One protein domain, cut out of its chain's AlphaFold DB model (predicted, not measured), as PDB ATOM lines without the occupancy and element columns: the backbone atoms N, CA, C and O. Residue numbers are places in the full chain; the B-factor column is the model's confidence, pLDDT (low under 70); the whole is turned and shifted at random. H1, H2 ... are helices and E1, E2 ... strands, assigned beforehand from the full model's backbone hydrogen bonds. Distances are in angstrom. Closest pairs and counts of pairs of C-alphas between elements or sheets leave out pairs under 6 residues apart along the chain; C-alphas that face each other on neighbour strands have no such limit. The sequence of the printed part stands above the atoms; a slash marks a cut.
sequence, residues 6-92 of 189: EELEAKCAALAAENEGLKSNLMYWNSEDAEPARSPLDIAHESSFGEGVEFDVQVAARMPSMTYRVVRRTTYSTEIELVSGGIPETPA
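This is residues 6 to 92 of the 189 residues of an uncharacterized protein of Enterobacter kobei (UniProt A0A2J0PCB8). A small head, in which a strongly twisted sheet of four strands curls round the short helix H2, has the long helix H1 reaching away from it as an arm. H1 comes first in the printed part and makes much of its length, and after the last strand residues 85 to 92 run back from the head towards the side where H1 lies. The printed part has 87 residues, with two named helices and four named strands in the order H1, E1, H2, E2, E3, E4; the sheet's order is E1, E2, E3, E4, antiparallel throughout, and the class is mixed, helices and strands. The whole is loose, with a radius of gyration of the C-alphas of 16.0 A, and the C-alphas span 55 by 25 by 21 A.

Find C-alpha 6 at (52.080, -13.969, 25.309); from there H1 runs through residues 6 to 23, 25.0 A from first to last C-alpha, and ends at C-alpha 23 at (27.379, -13.928, 21.295). Read on to residues 27 to 29, which are E1, 6.6 A long. Residues 40 to 46 are H2, 10.1 A long. Next come E2, residues 54 to 59, 16.5 A long, and E3, residues 66 to 73, 19.9 A long. The last named element is E4, residues 78 to 84, 18.6 A long; look for its end at C-alpha 84, (15.464, -4.661, 36.292).

Begin with the sheet, whose edge strands are E1 and E4. From edge to edge its strands' lines turn by 85 degrees and the way across it turns by 79 degrees. E1 and E2 are antiparallel neighbours at 136 degrees; look at N 28 and O 58, 2.8 A apart and within hydrogen-bond range. E2 and E3 form a hairpin, antiparallel at 137 degrees, with N 55 and O 68 at 2.8 A. The pairing of E2 is staggered: its residues 54 to 57 pair with E3 and its residues 57 to 59 with E1. E3 and E4 form another hairpin, at 149 degrees, where N 69 and O 81 are 2.9 A apart. E2, E3 and E4 together are a meander, each strand the antiparallel neighbour of the one before. Now look at H2, which is on the sheet, with 42 pairs of C-alphas within 10 A; the sheet curls round its residues 40 to 45. Its closest C-alphas to E4 are those of His 45 and Thr 78, 6.3 A apart, and to E1 those of Ile 43 and Trp 29, 7.3 A apart. H1 is not on the sheet, with 1 pair of C-alphas within 10 A, and it is apart from H2, E2, E3 and E4. In H1 and H2 every O i to N i+4 pair is within hydrogen-bond range.

The two C-alphas farthest apart are those of Glu 6 and Thr 75, at 55.2 A, while the first and last printed C-alphas, Glu 6 and Ala 92, are 16.1 A apart. The printed part has no cut. The links from H1 to E1 and from E3 to E4 are tight, the other three are short, and no link is long. Look in the B-factor column for the model's confidence: the mean pLDDT of the printed part is 78.5, and 24 residues are under 70, namely residue 21, residues 23 to 37, residues 59 to 64 and residues 86 to 87.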
ATOM      1  N   GLU A   6      52.868 -13.172  24.359       89.00
ATOM      2  CA  GLU A   6      52.080 -13.969  25.309       89.00
ATOM      3  C   GLU A   6      51.034 -13.113  26.045       89.00
ATOM      4  O   GLU A   6      49.889 -13.529  26.212       89.00
ATOM      5  N   GLU A   7      51.384 -11.880  26.429       85.88
ATOM      6  CA  GLU A   7      50.448 -10.940  27.064       85.88
ATOM      7  C   GLU A   7      49.322 -10.513  26.112       85.88
ATOM      8  O   GLU A   7      48.172 -10.368  26.532       85.88
ATOM      9  N   LEU A   8      49.629 -10.321  24.825       86.62
ATOM     10  CA  LEU A   8      48.625 -10.004  23.806       86.62
ATOM     11  C   LEU A   8      47.702 -11.196  23.527       86.62
ATOM     12  O   LEU A   8      46.491 -11.009  23.408       86.62
ATOM     13  N   GLU A   9      48.246 -12.411  23.460       89.88
ATOM     14  CA  GLU A   9      47.459 -13.631  23.269       89.88
ATOM     15  C   GLU A   9      46.491 -13.859  24.440       89.88
ATOM     16  O   GLU A   9      45.308 -14.119  24.217       89.88
ATOM     17  N   ALA A  10      46.947 -13.648  25.678       88.50
ATOM     18  CA  ALA A  10      46.104 -13.744  26.868       88.50
ATOM     19  C   ALA A  10      44.945 -12.728  26.857       88.50
ATOM     20  O   ALA A  10      43.806 -13.086  27.166       88.50
ATOM     21  N   LYS A  11      45.202 -11.474  26.452       88.25
ATOM     22  CA  LYS A  11      44.155 -10.444  26.301       88.25
ATOM     23  C   LYS A  11      43.138 -10.821  25.225       88.25
ATOM     24  O   LYS A  11      41.933 -10.725  25.457       88.25
ATOM     25  N   CYS A  12      43.609 -11.279  24.066       87.69
ATOM     26  CA  CYS A  12      42.744 -11.732  22.979       87.69
ATOM     27  C   CYS A  12      41.886 -12.932  23.396       87.69
ATOM     28  O   CYS A  12      40.702 -12.965  23.073       87.69
ATOM     29  N   ALA A  13      42.446 -13.885  24.143       89.88
ATOM     30  CA  ALA A  13      41.706 -15.029  24.666       89.88
ATOM     31  C   ALA A  13      40.622 -14.606  25.673       89.88
ATOM     32  O   ALA A  13      39.497 -15.099  25.595       89.88
ATOM     33  N   ALA A  14      40.920 -13.656  26.568       88.38
ATOM     34  CA  ALA A  14      39.942 -13.112  27.511       88.38
ATOM     35  C   ALA A  14      38.787 -12.391  26.792       88.38
ATOM     36  O   ALA A  14      37.622 -12.654  27.083       88.38
ATOM     37  N   LEU A  15      39.101 -11.549  25.800       87.81
ATOM     38  CA  LEU A  15      38.095 -10.889  24.963       87.81
ATOM     39  C   LEU A  15      37.277 -11.891  24.144       87.81
ATOM     40  O   LEU A  15      36.075 -11.707  23.977       87.81
ATOM     41  N   ALA A  16      37.903 -12.941  23.610       85.75
ATOM     42  CA  ALA A  16      37.204 -13.971  22.851       85.75
ATOM     43  C   ALA A  16      36.236 -14.763  23.738       85.75
ATOM     44  O   ALA A  16      35.095 -14.962  23.334       85.75
ATOM     45  N   ALA A  17      36.650 -15.142  24.951       83.94
ATOM     46  CA  ALA A  17      35.803 -15.848  25.911       83.94
ATOM     47  C   ALA A  17      34.623 -14.985  26.394       83.94
ATOM     48  O   ALA A  17      33.491 -15.462  26.452       83.94
ATOM     49  N   GLU A  18      34.865 -13.703  26.689       85.00
ATOM     50  CA  GLU A  18      33.807 -12.750  27.050       85.00
ATOM     51  C   GLU A  18      32.816 -12.563  25.887       85.00
ATOM     52  O   GLU A  18      31.605 -12.696  26.066       85.00
ATOM     53  N   ASN A  19      33.321 -12.363  24.665       79.44
ATOM     54  CA  ASN A  19      32.484 -12.238  23.472       79.44
ATOM     55  C   ASN A  19      31.734 -13.529  23.127       79.44
ATOM     56  O   ASN A  19      30.616 -13.450  22.635       79.44
ATOM     57  N   GLU A  20      32.302 -14.710  23.362       77.62
ATOM     58  CA  GLU A  20      31.614 -15.993  23.169       77.62
ATOM     59  C   GLU A  20      30.440 -16.145  24.150       77.62
ATOM     60  O   GLU A  20      29.344 -16.560  23.751       77.62
ATOM     61  N   GLY A  21      30.630 -15.703  25.399       69.75
ATOM     62  CA  GLY A  21      29.568 -15.594  26.400       69.75
ATOM     63  C   GLY A  21      28.443 -14.645  25.972       69.75
ATOM     64  O   GLY A  21      27.269 -14.982  26.116       69.75
ATOM     65  N   LEU A  22      28.787 -13.503  25.370       70.56
ATOM     66  CA  LEU A  22      27.820 -12.509  24.881       70.56
ATOM     67  C   LEU A  22      27.156 -12.896  23.547       70.56
ATOM     68  O   LEU A  22      26.001 -12.561  23.298       70.56
ATOM     69  N   LYS A  23      27.859 -13.598  22.653       61.94
ATOM     70  CA  LYS A  23      27.379 -13.928  21.295       61.94
ATOM     71  C   LYS A  23      26.330 -15.042  21.285       61.94
ATOM     72  O   LYS A  23      25.617 -15.201  20.299       61.94
ATOM     73  N   SER A  24      26.180 -15.755  22.399       56.25
ATOM     74  CA  SER A  24      25.122 -16.749  22.611       56.25
ATOM     75  C   SER A  24      23.758 -16.125  22.977       56.25
ATOM     76  O   SER A  24      22.829 -16.840  23.354       56.25
ATOM     77  N   ASN A  25      23.612 -14.798  22.857       57.44
ATOM     78  CA  ASN A  25      22.406 -14.040  23.200       57.44
ATOM     79  C   ASN A  25      21.268 -14.213  22.190       57.44
ATOM     80  O   ASN A  25      20.940 -13.309  21.423       57.44
ATOM     81  N   LEU A  26      20.619 -15.370  22.237       54.97
ATOM     82  CA  LEU A  26      19.282 -15.526  21.690       54.97
ATOM     83  C   LEU A  26      18.279 -15.028  22.745       54.97
ATOM     84  O   LEU A  26      18.239 -15.555  23.861       54.97
ATOM     85  N   MET A  27      17.551 -13.951  22.434       62.47
ATOM     86  CA  MET A  27      16.549 -13.369  23.329       62.47
ATOM     87  C   MET A  27      15.237 -14.125  23.158       62.47
ATOM     88  O   MET A  27      14.602 -14.071  22.105       62.47
ATOM     89  N   TYR A  28      14.847 -14.838  24.202       59.53
ATOM     90  CA  TYR A  28      13.583 -15.543  24.269       59.53
ATOM     91  C   TYR A  28      12.614 -14.745  25.128       59.53
ATOM     92  O   TYR A  28      12.908 -14.353  26.260       59.53
ATOM     93  N   TRP A  29      11.428 -14.512  24.586       61.66
ATOM     94  CA  TRP A  29      10.302 -14.097  25.398       61.66
ATOM     95  C   TRP A  29       9.713 -15.341  26.077       61.66
ATOM     96  O   TRP A  29       9.575 -16.382  25.442       61.66
ATOM     97  N   ASN A  30       9.373 -15.251  27.364       57.91
ATOM     98  CA  ASN A  30       8.656 -16.285  28.118       57.91
ATOM     99  C   ASN A  30       7.201 -16.483  27.640       57.91
ATOM    100  O   ASN A  30       6.257 -16.282  28.403       57.91
ATOM    101  N   SER A  31       6.998 -16.875  26.385       57.91
ATOM    102  CA  SER A  31       5.739 -17.461  25.923       57.91
ATOM    103  C   SER A  31       6.010 -18.861  25.370       57.91
ATOM    104  O   SER A  31       7.079 -19.122  24.822       57.91
ATOM    105  N   GLU A  32       5.069 -19.789  25.579       54.59
ATOM    106  CA  GLU A  32       5.245 -21.227  25.295       54.59
ATOM    107  C   GLU A  32       5.568 -21.532  23.815       54.59
ATOM    108  O   GLU A  32       6.112 -22.596  23.529       54.59
ATOM    109  N   ASP A  33       5.334 -20.570  22.910       58.03
ATOM    110  CA  ASP A  33       5.568 -20.651  21.461       58.03
ATOM    111  C   ASP A  33       6.467 -19.507  20.917       58.03
ATOM    112  O   ASP A  33       6.411 -19.181  19.730       58.03
ATOM    113  N   ALA A  34       7.269 -18.841  21.761       61.09
ATOM    114  CA  ALA A  34       8.067 -17.686  21.331       61.09
ATOM    115  C   ALA A  34       9.179 -18.061  20.336       61.09
ATOM    116  O   ALA A  34      10.144 -18.752  20.680       61.09
ATOM    117  N   GLU A  35       9.112 -17.508  19.122       63.75
ATOM    118  CA  GLU A  35      10.296 -17.385  18.276       63.75
ATOM    119  C   GLU A  35      11.304 -16.417  18.921       63.75
ATOM    120  O   GLU A  35      10.918 -15.488  19.639       63.75
ATOM    121  N   PRO A  36      12.610 -16.617  18.695       67.12
ATOM    122  CA  PRO A  36      13.609 -15.714  19.228       67.12
ATOM    123  C   PRO A  36      13.445 -14.305  18.652       67.12
ATOM    124  O   PRO A  36      13.573 -14.089  17.445       67.12
ATOM    125  N   ALA A  37      13.206 -13.333  19.528       69.25
ATOM    126  CA  ALA A  37      13.094 -11.941  19.132       69.25
ATOM    127  C   ALA A  37      14.481 -11.339  18.878       69.25
ATOM    128  O   ALA A  37      15.470 -11.700  19.521       69.25
ATOM    129  N   ARG A  38      14.565 -10.374  17.955       70.00
ATOM    130  CA  ARG A  38      15.821  -9.653  17.679       70.00
ATOM    131  C   ARG A  38      16.145  -8.622  18.761       70.00
ATOM    132  O   ARG A  38      17.315  -8.295  18.950       70.00
ATOM    133  N   SER A  39      15.130  -8.104  19.454       78.50
ATOM    134  CA  SER A  39      15.291  -7.144  20.543       78.50
ATOM    135  C   SER A  39      14.079  -7.125  21.491       78.50
ATOM    136  O   SER A  39      12.976  -7.503  21.087       78.50
ATOM    137  N   PRO A  40      14.229  -6.606  22.725       83.81
ATOM    138  CA  PRO A  40      13.103  -6.362  23.633       83.81
ATOM    139  C   PRO A  40      12.069  -5.387  23.052       83.81
ATOM    140  O   PRO A  40      10.888  -5.443  23.387       83.81
ATOM    141  N   LEU A  41      12.507  -4.496  22.160       86.19
ATOM    142  CA  LEU A  41      11.634  -3.544  21.486       86.19
ATOM    143  C   LEU A  41      10.712  -4.235  20.477       86.19
ATOM    144  O   LEU A  41       9.528  -3.903  20.417       86.19
ATOM    145  N   ASP A  42      11.236  -5.208  19.726       84.94
ATOM    146  CA  ASP A  42      10.430  -6.012  18.803       84.94
ATOM    147  C   ASP A  42       9.347  -6.774  19.572       84.94
ATOM    148  O   ASP A  42       8.184  -6.728  19.178       84.94
ATOM    149  N   ILE A  43       9.693  -7.345  20.736       84.00
ATOM    150  CA  ILE A  43       8.725  -7.985  21.641       84.00
ATOM    151  C   ILE A  43       7.615  -6.995  22.001       84.00
ATOM    152  O   ILE A  43       6.443  -7.269  21.749       84.00
ATOM    153  N   ALA A  44       7.949  -5.822  22.543       86.12
ATOM    154  CA  ALA A  44       6.939  -4.849  22.962       86.12
ATOM    155  C   ALA A  44       6.035  -4.380  21.809       86.12
ATOM    156  O   ALA A  44       4.829  -4.173  21.997       86.12
ATOM    157  N   HIS A  45       6.613  -4.214  20.619       84.44
ATOM    158  CA  HIS A  45       5.905  -3.768  19.428       84.44
ATOM    159  C   HIS A  45       4.959  -4.846  18.875       84.44
ATOM    160  O   HIS A  45       3.768  -4.577  18.700       84.44
ATOM    161  N   GLU A  46       5.456  -6.063  18.637       84.06
ATOM    162  CA  GLU A  46       4.690  -7.179  18.059       84.06
ATOM    163  C   GLU A  46       3.577  -7.655  18.998       84.06
ATOM    164  O   GLU A  46       2.443  -7.875  18.572       84.06
ATOM    165  N   SER A  47       3.862  -7.694  20.299       82.88
ATOM    166  CA  SER A  47       2.900  -8.067  21.349       82.88
ATOM    167  C   SER A  47       1.843  -7.010  21.606       82.88
ATOM    168  O   SER A  47       0.886  -7.237  22.344       82.88
ATOM    169  N   SER A  48       2.033  -5.820  21.043       84.88
ATOM    170  CA  SER A  48       1.183  -4.674  21.294       84.88
ATOM    171  C   SER A  48       1.006  -4.347  22.781       84.88
ATOM    172  O   SER A  48      -0.106  -4.032  23.214       84.88
ATOM    173  N   PHE A  49       2.098  -4.330  23.548       87.56
ATOM    174  CA  PHE A  49       2.058  -3.918  24.953       87.56
ATOM    175  C   PHE A  49       1.627  -2.454  25.114       87.56
ATOM    176  O   PHE A  49       1.944  -1.597  24.291       87.56
ATOM    177  N   GLY A  50       0.830  -2.173  26.144       88.50
ATOM    178  CA  GLY A  50       0.405  -0.815  26.491       88.50
ATOM    179  C   GLY A  50       1.477  -0.056  27.273       88.50
ATOM    180  O   GLY A  50       2.421  -0.657  27.779       88.50
ATOM    181  N   GLU A  51       1.319   1.261  27.402       91.38
ATOM    182  CA  GLU A  51       2.166   2.065  28.294       91.38
ATOM    183  C   GLU A  51       2.065   1.565  29.743       91.38
ATOM    184  O   GLU A  51       0.985   1.215  30.222       91.38
ATOM    185  N   GLY A  52       3.203   1.512  30.435       89.06
ATOM    186  CA  GLY A  52       3.326   1.009  31.802       89.06
ATOM    187  C   GLY A  52       3.419  -0.515  31.927       89.06
ATOM    188  O   GLY A  52       3.609  -1.003  33.038       89.06
ATOM    189  N   VAL A  53       3.310  -1.274  30.829       91.00
ATOM    190  CA  VAL A  53       3.443  -2.738  30.863       91.00
ATOM    191  C   VAL A  53       4.905  -3.132  31.044       91.00
ATOM    192  O   VAL A  53       5.763  -2.725  30.257       91.00
ATOM    193  N   GLU A  54       5.156  -3.950  32.063       91.75
ATOM    194  CA  GLU A  54       6.437  -4.602  32.328       91.75
ATOM    195  C   GLU A  54       6.450  -6.010  31.724       91.75
ATOM    196  O   GLU A  54       5.450  -6.728  31.780       91.75
ATOM    197  N   PHE A  55       7.572  -6.397  31.119       86.00
ATOM    198  CA  PHE A  55       7.754  -7.711  30.513       86.00
ATOM    199  C   PHE A  55       9.185  -8.212  30.686       86.00
ATOM    200  O   PHE A  55      10.151  -7.452  30.591       86.00
ATOM    201  N   ASP A  56       9.306  -9.518  30.910       84.31
ATOM    202  CA  ASP A  56      10.588 -10.182  31.108       84.31
ATOM    203  C   ASP A  56      11.123 -10.754  29.795       84.31
ATOM    204  O   ASP A  56      10.428 -11.458  29.056       84.31
ATOM    205  N   VAL A  57      12.401 -10.492  29.547       79.62
ATOM    206  CA  VAL A  57      13.177 -11.058  28.449       79.62
ATOM    207  C   VAL A  57      14.197 -12.017  29.044       79.62
ATOM    208  O   VAL A  57      15.053 -11.636  29.849       79.62
ATOM    209  N   GLN A  58      14.099 -13.286  28.655       71.06
ATOM    210  CA  GLN A  58      15.108 -14.282  28.972       71.06
ATOM    211  C   GLN A  58      16.180 -14.287  27.896       71.06
ATOM    212  O   GLN A  58      15.905 -14.136  26.708       71.06
ATOM    213  N   VAL A  59      17.424 -14.497  28.312       65.62
ATOM    214  CA  VAL A  59      18.534 -14.636  27.378       65.62
ATOM    215  C   VAL A  59      19.134 -16.025  27.534       65.62
ATOM    216  O   VAL A  59      19.416 -16.466  28.647       65.62
ATOM    217  N   ALA A  60      19.312 -16.720  26.412       56.78
ATOM    218  CA  ALA A  60      19.674 -18.138  26.356       56.78
ATOM    219  C   ALA A  60      20.972 -18.513  27.102       56.78
ATOM    220  O   ALA A  60      21.177 -19.670  27.464       56.78
ATOM    221  N   ALA A  61      21.856 -17.544  27.346       54.81
ATOM    222  CA  ALA A  61      23.234 -17.764  27.772       54.81
ATOM    223  C   ALA A  61      23.492 -17.541  29.277       54.81
ATOM    224  O   ALA A  61      24.526 -16.993  29.644       54.81
ATOM    225  N   ARG A  62      22.586 -17.969  30.175       53.31
ATOM    226  CA  ARG A  62      22.748 -17.840  31.650       53.31
ATOM    227  C   ARG A  62      22.890 -16.401  32.170       53.31
ATOM    228  O   ARG A  62      23.334 -16.201  33.300       53.31
ATOM    229  N   MET A  63      22.501 -15.406  31.384       61.28
ATOM    230  CA  MET A  63      22.394 -14.045  31.897       61.28
ATOM    231  C   MET A  63      21.142 -13.907  32.768       61.28
ATOM    232  O   MET A  63      20.158 -14.622  32.546       61.28
ATOM    233  N   PRO A  64      21.165 -13.011  33.768       67.56
ATOM    234  CA  PRO A  64      19.967 -12.694  34.528       67.56
ATOM    235  C   PRO A  64      18.864 -12.231  33.572       67.56
ATOM    236  O   PRO A  64      19.126 -11.509  32.609       67.56
ATOM    237  N   SER A  65      17.630 -12.660  33.836       76.00
ATOM    238  CA  SER A  65      16.468 -12.137  33.119       76.00
ATOM    239  C   SER A  65      16.419 -10.619  33.266       76.00
ATOM    240  O   SER A  65      16.705 -10.082  34.338       76.00
ATOM    241  N   MET A  66      16.082  -9.941  32.175       82.56
ATOM    242  CA  MET A  66      15.940  -8.492  32.144       82.56
ATOM    243  C   MET A  66      14.462  -8.145  32.050       82.56
ATOM    244  O   MET A  66      13.753  -8.687  31.205       82.56
ATOM    245  N   THR A  67      14.008  -7.233  32.896       87.25
ATOM    246  CA  THR A  67      12.641  -6.718  32.892       87.25
ATOM    247  C   THR A  67      12.647  -5.349  32.238       87.25
ATOM    248  O   THR A  67      13.338  -4.434  32.692       87.25
ATOM    249  N   TYR A  68      11.857  -5.201  31.185       88.75
ATOM    250  CA  TYR A  68      11.669  -3.942  30.478       88.75
ATOM    251  C   TYR A  68      10.267  -3.405  30.719       88.75
ATOM    252  O   TYR A  68       9.336  -4.173  30.945       88.75
ATOM    253  N   ARG A  69      10.102  -2.086  30.622       93.00
ATOM    254  CA  ARG A  69       8.799  -1.420  30.673       93.00
ATOM    255  C   ARG A  69       8.578  -0.573  29.445       93.00
ATOM    256  O   ARG A  69       9.468   0.170  29.047       93.00
ATOM    257  N   VAL A  70       7.373  -0.631  28.887       93.81
ATOM    258  CA  VAL A  70       6.944   0.310  27.850       93.81
ATOM    259  C   VAL A  70       6.682   1.665  28.496       93.81
ATOM    260  O   VAL A  70       5.712   1.829  29.233       93.81
ATOM    261  N   VAL A  71       7.544   2.642  28.227       93.94
ATOM    262  CA  VAL A  71       7.410   4.004  28.771       93.94
ATOM    263  C   VAL A  71       6.512   4.878  27.916       93.94
ATOM    264  O   VAL A  71       5.859   5.785  28.426       93.94
ATOM    265  N   ARG A  72       6.465   4.600  26.612       91.69
ATOM    266  CA  ARG A  72       5.658   5.356  25.665       91.69
ATOM    267  C   ARG A  72       5.240   4.475  24.507       91.69
ATOM    268  O   ARG A  72       6.056   3.728  23.962       91.69
ATOM    269  N   ARG A  73       3.990   4.621  24.078       89.56
ATOM    270  CA  ARG A  73       3.504   3.980  22.865       89.56
ATOM    271  C   ARG A  73       2.607   4.898  22.059       89.56
ATOM    272  O   ARG A  73       1.597   5.413  22.523       89.56
ATOM    273  N   THR A  74       2.966   5.045  20.796       87.00
ATOM    274  CA  THR A  74       2.179   5.742  19.788       87.00
ATOM    275  C   THR A  74       1.896   4.806  18.618       87.00
ATOM    276  O   THR A  74       2.415   3.693  18.547       87.00
ATOM    277  N   THR A  75       1.104   5.271  17.656       83.25
ATOM    278  CA  THR A  75       0.867   4.554  16.394       83.25
ATOM    279  C   THR A  75       2.156   4.289  15.601       83.25
ATOM    280  O   THR A  75       2.171   3.390  14.767       83.25
ATOM    281  N   TYR A  76       3.228   5.055  15.839       84.38
ATOM    282  CA  TYR A  76       4.458   5.018  15.036       84.38
ATOM    283  C   TYR A  76       5.731   4.759  15.846       84.38
ATOM    284  O   TYR A  76       6.807   4.652  15.263       84.38
ATOM    285  N   SER A  77       5.639   4.696  17.173       84.88
ATOM    286  CA  SER A  77       6.799   4.500  18.036       84.88
ATOM    287  C   SER A  77       6.438   3.731  19.297       84.88
ATOM    288  O   SER A  77       5.411   3.982  19.928       84.88
ATOM    289  N   THR A  78       7.335   2.832  19.682       89.06
ATOM    290  CA  THR A  78       7.356   2.192  20.993       89.06
ATOM    291  C   THR A  78       8.680   2.569  21.637       89.06
ATOM    292  O   THR A  78       9.725   2.478  20.998       89.06
ATOM    293  N   GLU A  79       8.642   3.009  22.885       91.19
ATOM    294  CA  GLU A  79       9.833   3.277  23.684       91.19
ATOM    295  C   GLU A  79       9.778   2.402  24.929       91.19
ATOM    296  O   GLU A  79       8.721   2.244  25.552       91.19
ATOM    297  N   ILE A  80      10.926   1.837  25.287       92.19
ATOM    298  CA  ILE A  80      11.079   0.983  26.457       92.19
ATOM    299  C   ILE A  80      12.229   1.475  27.324       92.19
ATOM    300  O   ILE A  80      13.183   2.078  26.831       92.19
ATOM    301  N   GLU A  81      12.162   1.153  28.604       90.69
ATOM    302  CA  GLU A  81      13.272   1.297  29.538       90.69
ATOM    303  C   GLU A  81      13.574  -0.039  30.214       90.69
ATOM    304  O   GLU A  81      12.702  -0.902  30.329       90.69
ATOM    305  N   LEU A  82      14.817  -0.208  30.659       88.00
ATOM    306  CA  LEU A  82      15.221  -1.333  31.494       88.00
ATOM    307  C   LEU A  82      14.835  -1.021  32.946       88.00
ATOM    308  O   LEU A  82      15.334  -0.057  33.523       88.00
ATOM    309  N   VAL A  83      13.949  -1.828  33.527       88.06
ATOM    310  CA  VAL A  83      13.482  -1.682  34.916       88.06
ATOM    311  C   VAL A  83      14.328  -2.510  35.874       88.06
ATOM    312  O   VAL A  83      14.623  -2.067  36.983       88.06
ATOM    313  N   SER A  84      14.711  -3.719  35.463       81.62
ATOM    314  CA  SER A  84      15.464  -4.661  36.292       81.62
ATOM    315  C   SER A  84      16.306  -5.599  35.427       81.62
ATOM    316  O   SER A  84      15.991  -5.829  34.264       81.62
ATOM    317  N   GLY A  85      17.371  -6.158  35.998       71.94
ATOM    318  CA  GLY A  85      18.400  -6.906  35.275       71.94
ATOM    319  C   GLY A  85      19.612  -6.023  34.977       71.94
ATOM    320  O   GLY A  85      19.480  -4.884  34.540       71.94
ATOM    321  N   GLY A  86      20.807  -6.520  35.287       66.06
ATOM    322  CA  GLY A  86      22.050  -5.797  35.024       66.06
ATOM    323  C   GLY A  86      22.482  -5.975  33.575       66.06
ATOM    324  O   GLY A  86      22.423  -7.090  33.057       66.06
ATOM    325  N   ILE A  87      22.959  -4.902  32.938       66.31
ATOM    326  CA  ILE A  87      23.804  -5.041  31.745       66.31
ATOM    327  C   ILE A  87      24.989  -5.927  32.171       66.31
ATOM    328  O   ILE A  87      25.579  -5.640  33.215       66.31
ATOM    329  N   PRO A  88      25.301  -7.017  31.448       71.25
ATOM    330  CA  PRO A  88      26.419  -7.881  31.809       71.25
ATOM    331  C   PRO A  88      27.699  -7.047  31.905       71.25
ATOM    332  O   PRO A  88      27.996  -6.270  30.999       71.25
ATOM    333  N   GLU A  89      28.436  -7.192  33.007       76.44
ATOM    334  CA  GLU A  89      29.745  -6.555  33.141       76.44
ATOM    335  C   GLU A  89      30.699  -7.140  32.096       76.44
ATOM    336  O   GLU A  89      30.746  -8.357  31.898       76.44
ATOM    337  N   THR A  90      31.466  -6.271  31.438       84.25
ATOM    338  CA  THR A  90      32.430  -6.645  30.395       84.25
ATOM    339  C   THR A  90      33.838  -6.197  30.786       84.25
ATOM    340  O   THR A  90      34.412  -5.322  30.132       84.25
ATOM    341  N   PRO A  91      34.405  -6.735  31.884       85.44
ATOM    342  CA  PRO A  91      35.666  -6.256  32.438       85.44
ATOM    343  C   PRO A  91      36.843  -6.401  31.465       85.44
ATOM    344  O   PRO A  91      37.756  -5.575  31.504       85.44
ATOM    345  N   ALA A  92      36.843  -7.406  30.577       87.75
ATOM    346  CA  ALA A  92      37.895  -7.544  29.572       87.75
ATOM    347  C   ALA A  92      37.768  -6.464  28.486       87.75
ATOM    348  O   ALA A  92      38.770  -5.849  28.108       87.75
TER     349      ALA A  92